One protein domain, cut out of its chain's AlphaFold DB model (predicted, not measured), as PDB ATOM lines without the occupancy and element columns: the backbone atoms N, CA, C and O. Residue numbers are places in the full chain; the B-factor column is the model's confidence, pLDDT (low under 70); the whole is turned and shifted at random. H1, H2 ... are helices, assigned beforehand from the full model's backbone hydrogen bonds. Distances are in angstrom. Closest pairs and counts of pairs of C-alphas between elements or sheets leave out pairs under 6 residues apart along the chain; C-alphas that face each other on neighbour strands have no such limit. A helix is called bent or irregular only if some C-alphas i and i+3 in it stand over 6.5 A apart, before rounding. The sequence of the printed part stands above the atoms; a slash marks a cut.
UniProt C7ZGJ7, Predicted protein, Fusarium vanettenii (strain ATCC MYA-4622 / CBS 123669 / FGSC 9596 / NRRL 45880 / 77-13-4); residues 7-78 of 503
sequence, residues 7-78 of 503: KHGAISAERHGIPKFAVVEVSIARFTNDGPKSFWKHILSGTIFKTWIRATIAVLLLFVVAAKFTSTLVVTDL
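AT A GLANCE: This is residues 7 to 78 of the 503 residues of the protein "Predicted protein" of Fusarium vanettenii (strain ATCC MYA-4622 / CBS 123669 / FGSC 9596 / NRRL 45880 / 77-13-4) (UniProt C7ZGJ7). One long helix, H4, reaches out of a small head made of three shorter helices, H1, H2 and H3, and its own first part, so that residues 65 to 78 stick out as an arm that gives the domain much of its length. In the head, H2 folds back after H1 and runs the other way with a gap between them, and the short H3 sits near the first part of H4; the contacts between helices are few. The printed part has 72 residues, with four named helices in the order H1, H2, H3, H4 and no named strand, and its class is all helix. The whole is loose, with a radius of gyration of the C-alphas of 14.8 A, and elongated, spanning 50 by 27 by 21 A.

IN THESE COORDINATES: H1 covers residues 7 to 16, 15.3 A from first to last C-alpha, and begins at C-alpha 7 at (4.197, 18.753, 17.455). H2 covers residues 20 to 32, 20.1 A long, and is irregular: C-alphas 21 and 24 are 7.2 A apart. H3 covers residues 40 to 45 and is 8.5 A long. H4 covers residues 51 to 77 and is 38.9 A long, from C-alpha 51 at (14.086, 11.124, 35.694) to C-alpha 77 at (-12.979, -9.579, 16.931).

HOW THE PARTS SIT: H1 and H2 are near each other, with 5 pairs of C-alphas within 10 A, the closest 8.3 A apart. H2 and H3 are apart. H3 and H4 are close but not clearly touching, with the C-alphas of Ile 43 and Arg 54 the closest at 6.9 A. Their lines stand at a shallow tilt of 34 degrees, only just short of steep, and they run opposite ways. H4 is apart from H1 and from H2, and H1 is apart from H3. Every O i to N i+4 pair is within hydrogen-bond range in H3 and H4, against 5 of 6 in H1 and 7 of 9 in H2.

THE WHOLE: The two C-alphas farthest apart are those of Lys 20 and Leu 78, at 50.0 A. Residues 65 to 78, of which 65 to 77 belong to H4, stand free; the body without them has 58 residues and spans 28 by 23 by 21 A. The printed part has no cut. The links H1 to H2 and H3 to H4 are tight, H2 to H3 is short, and no link is long. The mean pLDDT of the printed part is 73.5, and 26 residues are under 70, among them residues 7 to 17 and 33 to 39.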
ATOM      1  N   LYS A   7       3.766  17.398  17.093       49.25
ATOM      2  CA  LYS A   7       4.197  18.753  17.455       49.25
ATOM      3  C   LYS A   7       4.669  18.881  18.910       49.25
ATOM      4  O   LYS A   7       5.503  19.734  19.190       49.25
ATOM      5  N   HIS A   8       4.219  18.021  19.827       49.94
ATOM      6  CA  HIS A   8       4.519  18.179  21.258       49.94
ATOM      7  C   HIS A   8       5.956  17.800  21.655       49.94
ATOM      8  O   HIS A   8       6.544  18.466  22.505       49.94
ATOM      9  N   GLY A   9       6.562  16.791  21.016       53.72
ATOM     10  CA  GLY A   9       7.939  16.379  21.329       53.72
ATOM     11  C   GLY A   9       8.979  17.424  20.918       53.72
ATOM     12  O   GLY A   9       9.953  17.664  21.628       53.72
ATOM     13  N   ALA A  10       8.732  18.112  19.805       54.72
ATOM     14  CA  ALA A  10       9.681  19.075  19.276       54.72
ATOM     15  C   ALA A  10       9.659  20.434  19.993       54.72
ATOM     16  O   ALA A  10      10.710  21.047  20.152       54.72
ATOM     17  N   ILE A  11       8.497  20.858  20.504       57.75
ATOM     18  CA  ILE A  11       8.375  22.079  21.321       57.75
ATOM     19  C   ILE A  11       9.145  21.924  22.646       57.75
ATOM     20  O   ILE A  11       9.735  22.878  23.152       57.75
ATOM     21  N   SER A  12       9.192  20.709  23.207       54.38
ATOM     22  CA  SER A  12       9.927  20.451  24.451       54.38
ATOM     23  C   SER A  12      11.450  20.477  24.265       54.38
ATOM     24  O   SER A  12      12.157  20.909  25.178       54.38
ATOM     25  N   ALA A  13      11.949  20.042  23.101       58.66
ATOM     26  CA  ALA A  13      13.374  20.065  22.764       58.66
ATOM     27  C   ALA A  13      13.879  21.487  22.454       58.66
ATOM     28  O   ALA A  13      15.004  21.837  22.805       58.66
ATOM     29  N   GLU A  14      13.022  22.330  21.874       63.97
ATOM     30  CA  GLU A  14      13.326  23.734  21.573       63.97
ATOM     31  C   GLU A  14      13.413  24.594  22.848       63.97
ATOM     32  O   GLU A  14      14.266  25.471  22.949       63.97
ATOM     33  N   ARG A  15      12.607  24.287  23.877       67.19
ATOM     34  CA  ARG A  15      12.631  25.008  25.166       67.19
ATOM     35  C   ARG A  15      13.794  24.659  26.099       67.19
ATOM     36  O   ARG A  15      14.120  25.476  26.951       67.19
ATOM     37  N   HIS A  16      14.378  23.465  25.991       68.75
ATOM     38  CA  HIS A  16      15.388  22.983  26.951       68.75
ATOM     39  C   HIS A  16      16.817  22.941  26.395       68.75
ATOM     40  O   HIS A  16      17.741  22.647  27.149       68.75
ATOM     41  N   GLY A  17      17.001  23.285  25.115       68.56
ATOM     42  CA  GLY A  17      18.297  23.273  24.447       68.56
ATOM     43  C   GLY A  17      18.759  21.853  24.117       68.56
ATOM     44  O   GLY A  17      18.809  20.970  24.971       68.56
ATOM     45  N   ILE A  18      19.115  21.625  22.856       73.62
ATOM     46  CA  ILE A  18      19.731  20.371  22.419       73.62
ATOM     47  C   ILE A  18      21.249  20.588  22.438       73.62
ATOM     48  O   ILE A  18      21.717  21.583  21.874       73.62
ATOM     49  N   PRO A  19      22.047  19.706  23.064       75.06
ATOM     50  CA  PRO A  19      23.496  19.811  22.983       75.06
ATOM     51  C   PRO A  19      23.946  19.784  21.517       75.06
ATOM     52  O   PRO A  19      23.444  18.991  20.722       75.06
ATOM     53  N   LYS A  20      24.896  20.658  21.153       75.00
ATOM     54  CA  LYS A  20      25.273  20.933  19.750       75.00
ATOM     55  C   LYS A  20      25.617  19.675  18.939       75.00
ATOM     56  O   LYS A  20      25.350  19.642  17.743       75.00
ATOM     57  N   PHE A  21      26.147  18.635  19.583       80.06
ATOM     58  CA  PHE A  21      26.488  17.368  18.930       80.06
ATOM     59  C   PHE A  21      25.269  16.515  18.526       80.06
ATOM     60  O   PHE A  21      25.388  15.692  17.629       80.06
ATOM     61  N   ALA A  22      24.098  16.708  19.142       74.69
ATOM     62  CA  ALA A  22      22.891  15.913  18.885       74.69
ATOM     63  C   ALA A  22      21.918  16.577  17.890       74.69
ATOM     64  O   ALA A  22      20.894  15.994  17.537       74.69
ATOM     65  N   VAL A  23      22.216  17.794  17.422       80.00
ATOM     66  CA  VAL A  23      21.317  18.576  16.552       80.00
ATOM     67  C   VAL A  23      21.057  17.872  15.218       80.00
ATOM     68  O   VAL A  23      19.911  17.824  14.773       80.00
ATOM     69  N   VAL A  24      22.094  17.292  14.606       79.25
ATOM     70  CA  VAL A  24      21.994  16.586  13.314       79.25
ATOM     71  C   VAL A  24      21.119  15.336  13.437       79.25
ATOM     72  O   VAL A  24      20.247  15.087  12.613       79.25
ATOM     73  N   GLU A  25      21.284  14.581  14.517       76.50
ATOM     74  CA  GLU A  25      20.540  13.339  14.726       76.50
ATOM     75  C   GLU A  25      19.062  13.600  15.049       76.50
ATOM     76  O   GLU A  25      18.174  12.957  14.489       76.50
ATOM     77  N   VAL A  26      18.776  14.617  15.872       74.00
ATOM     78  CA  VAL A  26      17.396  15.026  16.177       74.00
ATOM     79  C   VAL A  26      16.689  15.578  14.936       74.00
ATOM     80  O   VAL A  26      15.489  15.361  14.783       74.00
ATOM     81  N   SER A  27      17.402  16.262  14.035       76.25
ATOM     82  CA  SER A  27      16.816  16.775  12.788       76.25
ATOM     83  C   SER A  27      16.534  15.666  11.770       76.25
ATOM     84  O   SER A  27      15.451  15.675  11.183       76.25
ATOM     85  N   ILE A  28      17.412  14.663  11.644       76.75
ATOM     86  CA  ILE A  28      17.155  13.463  10.828       76.75
ATOM     87  C   ILE A  28      15.949  12.686  11.372       76.75
ATOM     88  O   ILE A  28      15.025  12.392  10.619       76.75
ATOM     89  N   ALA A  29      15.886  12.444  12.686       68.19
ATOM     90  CA  ALA A  29      14.762  11.737  13.310       68.19
ATOM     91  C   ALA A  29      13.419  12.482  13.164       68.19
ATOM     92  O   ALA A  29      12.353  11.865  13.147       68.19
ATOM     93  N   ARG A  30      13.456  13.816  13.046       69.94
ATOM     94  CA  ARG A  30      12.275  14.649  12.766       69.94
ATOM     95  C   ARG A  30      11.828  14.536  11.308       69.94
ATOM     96  O   ARG A  30      10.633  14.634  11.045       69.94
ATOM     97  N   PHE A  31      12.776  14.354  10.390       77.50
ATOM     98  CA  PHE A  31      12.523  14.251   8.956       77.50
ATOM     99  C   PHE A  31      11.978  12.875   8.559       77.50
ATOM    100  O   PHE A  31      11.042  12.807   7.769       77.50
ATOM    101  N   THR A  32      12.501  11.785   9.133       73.50
ATOM    102  CA  THR A  32      12.083  10.425   8.745       73.50
ATOM    103  C   THR A  32      10.715  10.019   9.291       73.50
ATOM    104  O   THR A  32      10.088   9.113   8.759       73.50
ATOM    105  N   ASN A  33      10.198  10.722  10.305       66.56
ATOM    106  CA  ASN A  33       8.871  10.484  10.883       66.56
ATOM    107  C   ASN A  33       8.636   9.017  11.317       66.56
ATOM    108  O   ASN A  33       7.496   8.563  11.394       66.56
ATOM    109  N   ASP A  34       9.704   8.296  11.682       69.12
ATOM    110  CA  ASP A  34       9.672   6.882  12.113       69.12
ATOM    111  C   ASP A  34       9.008   6.669  13.493       69.12
ATOM    112  O   ASP A  34       9.042   5.586  14.092       69.12
ATOM    113  N   GLY A  35       8.380   7.717  14.027       68.69
ATOM    114  CA  GLY A  35       7.741   7.728  15.332       68.69
ATOM    115  C   GLY A  35       8.736   7.666  16.501       68.69
ATOM    116  O   GLY A  35       9.946   7.793  16.330       68.69
ATOM    117  N   PRO A  36       8.242   7.464  17.735       65.69
ATOM    118  CA  PRO A  36       9.058   7.524  18.952       65.69
ATOM    119  C   PRO A  36      10.119   6.413  19.085       65.69
ATOM    120  O   PRO A  36      10.914   6.446  20.023       65.69
ATOM    121  N   LYS A  37      10.162   5.440  18.163       66.88
ATOM    122  CA  LYS A  37      11.130   4.331  18.185       66.88
ATOM    123  C   LYS A  37      12.560   4.784  17.887       66.88
ATOM    124  O   LYS A  37      13.489   4.247  18.484       66.88
ATOM    125  N   SER A  38      12.742   5.784  17.024       68.31
ATOM    126  CA  SER A  38      14.073   6.300  16.660       68.31
ATOM    127  C   SER A  38      14.797   6.962  17.839       68.31
ATOM    128  O   SER A  38      16.022   6.968  17.891       68.31
ATOM    129  N   PHE A  39      14.055   7.435  18.843       69.00
ATOM    130  CA  PHE A  39      14.608   8.069  20.044       69.00
ATOM    131  C   PHE A  39      14.957   7.088  21.171       69.00
ATOM    132  O   PHE A  39      15.534   7.494  22.183       69.00
ATOM    133  N   TRP A  40      14.618   5.803  21.039       72.06
ATOM    134  CA  TRP A  40      14.680   4.855  22.155       72.06
ATOM    135  C   TRP A  40      16.109   4.631  22.660       72.06
ATOM    136  O   TRP A  40      16.343   4.570  23.868       72.06
ATOM    137  N   LYS A  41      17.084   4.632  21.743       71.81
ATOM    138  CA  LYS A  41      18.508   4.509  22.071       71.81
ATOM    139  C   LYS A  41      18.996   5.678  22.934       71.81
ATOM    140  O   LYS A  41      19.732   5.453  23.891       71.81
ATOM    141  N   HIS A  42      18.527   6.901  22.684       70.12
ATOM    142  CA  HIS A  42      18.951   8.114  23.407       70.12
ATOM    143  C   HIS A  42      18.231   8.288  24.741       70.12
ATOM    144  O   HIS A  42      18.809   8.805  25.695       70.12
ATOM    145  N   ILE A  43      16.986   7.815  24.828       68.88
ATOM    146  CA  ILE A  43      16.203   7.806  26.071       68.88
ATOM    147  C   ILE A  43      16.773   6.790  27.073       68.88
ATOM    148  O   ILE A  43      16.803   7.072  28.271       68.88
ATOM    149  N   LEU A  44      17.231   5.627  26.593       71.19
ATOM    150  CA  LEU A  44      17.743   4.548  27.441       71.19
ATOM    151  C   LEU A  44      19.232   4.693  27.793       71.19
ATOM    152  O   LEU A  44      19.621   4.297  28.887       71.19
ATOM    153  N   SER A  45      20.061   5.267  26.910       69.94
ATOM    154  CA  SER A  45      21.523   5.313  27.116       69.94
ATOM    155  C   SER A  45      22.061   6.582  27.795       69.94
ATOM    156  O   SER A  45      23.178   6.563  28.303       69.94
ATOM    157  N   GLY A  46      21.307   7.688  27.837       62.94
ATOM    158  CA  GLY A  46      21.841   8.984  28.282       62.94
ATOM    159  C   GLY A  46      21.432   9.411  29.695       62.94
ATOM    160  O   GLY A  46      20.266   9.321  30.064       62.94
ATOM    161  N   THR A  47      22.344  10.015  30.470       65.38
ATOM    162  CA  THR A  47      22.067  10.799  31.705       65.38
ATOM    163  C   THR A  47      21.365  12.142  31.435       65.38
ATOM    164  O   THR A  47      20.968  12.839  32.362       65.38
ATOM    165  N   ILE A  48      21.166  12.482  30.160       70.19
ATOM    166  CA  ILE A  48      20.790  13.817  29.669       70.19
ATOM    167  C   ILE A  48      19.360  14.220  30.074       70.19
ATOM    168  O   ILE A  48      19.100  15.388  30.354       70.19
ATOM    169  N   PHE A  49      18.423  13.272  30.151       72.38
ATOM    170  CA  PHE A  49      17.039  13.564  30.536       72.38
ATOM    171  C   PHE A  49      16.810  13.355  32.034       72.38
ATOM    172  O   PHE A  49      17.143  12.295  32.574       72.38
ATOM    173  N   LYS A  50      16.177  14.340  32.691       82.81
ATOM    174  CA  LYS A  50      15.710  14.234  34.084       82.81
ATOM    175  C   LYS A  50      14.773  13.029  34.243       82.81
ATOM    176  O   LYS A  50      13.980  12.739  33.348       82.81
ATOM    177  N   THR A  51      14.825  12.367  35.398       82.38
ATOM    178  CA  THR A  51      14.086  11.124  35.694       82.38
ATOM    179  C   THR A  51      12.589  11.221  35.387       82.38
ATOM    180  O   THR A  51      12.021  10.295  34.813       82.38
ATOM    181  N   TRP A  52      11.961  12.365  35.675       85.12
ATOM    182  CA  TRP A  52      10.532  12.576  35.417       85.12
ATOM    183  C   TRP A  52      10.177  12.554  33.920       85.12
ATOM    184  O   TRP A  52       9.151  12.001  33.548       85.12
ATOM    185  N   ILE A  53      11.047  13.070  33.042       80.81
ATOM    186  CA  ILE A  53      10.826  13.058  31.585       80.81
ATOM    187  C   ILE A  53      10.888  11.625  31.051       80.81
ATOM    188  O   ILE A  53      10.090  11.246  30.195       80.81
ATOM    189  N   ARG A  54      11.798  10.801  31.589       80.06
ATOM    190  CA  ARG A  54      11.901   9.380  31.221       80.06
ATOM    191  C   ARG A  54      10.636   8.618  31.593       80.06
ATOM    192  O   ARG A  54      10.145   7.845  30.777       80.06
ATOM    193  N   ALA A  55      10.093   8.882  32.783       84.88
ATOM    194  CA  ALA A  55       8.835   8.292  33.225       84.88
ATOM    195  C   ALA A  55       7.681   8.672  32.281       84.88
ATOM    196  O   ALA A  55       6.970   7.791  31.805       84.88
ATOM    197  N   THR A  56       7.552   9.954  31.918       83.81
ATOM    198  CA  THR A  56       6.508  10.411  30.987       83.81
ATOM    199  C   THR A  56       6.628   9.751  29.612       83.81
ATOM    200  O   THR A  56       5.625   9.318  29.050       83.81
ATOM    201  N   ILE A  57       7.844   9.630  29.067       80.50
ATOM    202  CA  ILE A  57       8.069   8.998  27.758       80.50
ATOM    203  C   ILE A  57       7.787   7.488  27.805       80.50
ATOM    204  O   ILE A  57       7.179   6.957  26.875       80.50
ATOM    205  N   ALA A  58       8.178   6.803  28.882       83.31
ATOM    206  CA  ALA A  58       7.885   5.383  29.073       83.31
ATOM    207  C   ALA A  58       6.371   5.120  29.126       83.31
ATOM    208  O   ALA A  58       5.887   4.216  28.446       83.31
ATOM    209  N   VAL A  59       5.614   5.952  29.854       87.88
ATOM    210  CA  VAL A  59       4.143   5.879  29.910       87.88
ATOM    211  C   VAL A  59       3.525   6.104  28.527       87.88
ATOM    212  O   VAL A  59       2.650   5.346  28.113       87.88
ATOM    213  N   LEU A  60       4.010   7.098  27.777       85.06
ATOM    214  CA  LEU A  60       3.542   7.384  26.415       85.06
ATOM    215  C   LEU A  60       3.788   6.211  25.456       85.06
ATOM    216  O   LEU A  60       2.909   5.861  24.672       85.06
ATOM    217  N   LEU A  61       4.958   5.571  25.538       81.56
ATOM    218  CA  LEU A  61       5.283   4.377  24.754       81.56
ATOM    219  C   LEU A  61       4.363   3.203  25.091       81.56
ATOM    220  O   LEU A  61       3.860   2.547  24.180       81.56
ATOM    221  N   LEU A  62       4.108   2.971  26.378       86.94
ATOM    222  CA  LEU A  62       3.221   1.909  26.848       86.94
ATOM    223  C   LEU A  62       1.793   2.122  26.322       86.94
ATOM    224  O   LEU A  62       1.172   1.184  25.826       86.94
ATOM    225  N   PHE A  63       1.321   3.373  26.304       89.62
ATOM    226  CA  PHE A  63       0.026   3.740  25.728       89.62
ATOM    227  C   PHE A  63      -0.036   3.516  24.210       89.62
ATOM    228  O   PHE A  63      -1.043   3.037  23.698       89.62
ATOM    229  N   VAL A  64       1.042   3.815  23.476       85.69
ATOM    230  CA  VAL A  64       1.117   3.564  22.025       85.69
ATOM    231  C   VAL A  64       1.110   2.066  21.720       85.69
ATOM    232  O   VAL A  64       0.431   1.641  20.786       85.69
ATOM    233  N   VAL A  65       1.840   1.258  22.494       86.06
ATOM    234  CA  VAL A  65       1.834  -0.206  22.347       86.06
ATOM    235  C   VAL A  65       0.448  -0.761  22.662       86.06
ATOM    236  O   VAL A  65      -0.084  -1.522  21.855       86.06
ATOM    237  N   ALA A  66      -0.168  -0.321  23.762       86.81
ATOM    238  CA  ALA A  66      -1.525  -0.710  24.133       86.81
ATOM    239  C   ALA A  66      -2.537  -0.337  23.041       86.81
ATOM    240  O   ALA A  66      -3.256  -1.210  22.575       86.81
ATOM    241  N   ALA A  67      -2.525   0.904  22.542       84.75
ATOM    242  CA  ALA A  67      -3.432   1.357  21.487       84.75
ATOM    243  C   ALA A  67      -3.269   0.565  20.178       84.75
ATOM    244  O   ALA A  67      -4.259   0.270  19.504       84.75
ATOM    245  N   LYS A  68      -2.034   0.181  19.824       80.50
ATOM    246  CA  LYS A  68      -1.794  -0.715  18.685       80.50
ATOM    247  C   LYS A  68      -2.388  -2.099  18.935       80.50
ATOM    248  O   LYS A  68      -3.081  -2.596  18.056       80.50
ATOM    249  N   PHE A  69      -2.189  -2.665  20.124       83.19
ATOM    250  CA  PHE A  69      -2.746  -3.966  20.504       83.19
ATOM    251  C   PHE A  69      -4.280  -3.960  20.526       83.19
ATOM    252  O   PHE A  69      -4.895  -4.876  19.992       83.19
ATOM    253  N   THR A  70      -4.909  -2.905  21.057       82.81
ATOM    254  CA  THR A  70      -6.371  -2.744  21.050       82.81
ATOM    255  C   THR A  70      -6.905  -2.651  19.623       82.81
ATOM    256  O   THR A  70      -7.910  -3.278  19.308       82.81
ATOM    257  N   SER A  71      -6.213  -1.941  18.724       74.81
ATOM    258  CA  SER A  71      -6.609  -1.876  17.313       74.81
ATOM    259  C   SER A  71      -6.483  -3.227  16.608       74.81
ATOM    260  O   SER A  71      -7.281  -3.507  15.719       74.81
ATOM    261  N   THR A  72      -5.503  -4.060  16.973       77.19
ATOM    262  CA  THR A  72      -5.377  -5.416  16.418       77.19
ATOM    263  C   THR A  72      -6.455  -6.341  16.980       77.19
ATOM    264  O   THR A  72      -7.084  -7.054  16.207       77.19
ATOM    265  N   LEU A  73      -6.733  -6.262  18.288       79.94
ATOM    266  CA  LEU A  73      -7.790  -7.033  18.951       79.94
ATOM    267  C   LEU A  73      -9.180  -6.733  18.374       79.94
ATOM    268  O   LEU A  73      -9.941  -7.658  18.109       79.94
ATOM    269  N   VAL A  74      -9.489  -5.460  18.103       78.62
ATOM    270  CA  VAL A  74     -10.766  -5.054  17.488       78.62
ATOM    271  C   VAL A  74     -10.905  -5.589  16.060       78.62
ATOM    272  O   VAL A  74     -11.997  -5.974  15.658       78.62
ATOM    273  N   VAL A  75      -9.815  -5.668  15.290       73.44
ATOM    274  CA  VAL A  75      -9.850  -6.247  13.935       73.44
ATOM    275  C   VAL A  75      -9.951  -7.772  13.974       73.44
ATOM    276  O   VAL A  75     -10.578  -8.353  13.097       73.44
ATOM    277  N   THR A  76      -9.391  -8.436  14.989       73.69
ATOM    278  CA  THR A  76      -9.567  -9.889  15.164       73.69
ATOM    279  C   THR A  76     -10.948 -10.271  15.693       73.69
ATOM    280  O   THR A  76     -11.397 -11.382  15.431       73.69
ATOM    281  N   ASP A  77     -11.616  -9.370  16.419       63.16
ATOM    282  CA  ASP A  77     -12.979  -9.579  16.931       63.16
ATOM    283  C   ASP A  77     -14.062  -9.273  15.880       63.16
ATOM    284  O   ASP A  77     -15.221  -9.662  16.023       63.16
ATOM    285  N   LEU A  78     -13.680  -8.655  14.755       61.66
ATOM    286  CA  LEU A  78     -14.484  -8.683  13.538       61.66
ATOM    287  C   LEU A  78     -14.458 -10.106  12.975       61.66
ATOM    288  O   LEU A  78     -13.720 -10.433  12.046       61.66
TER     289      LEU A  78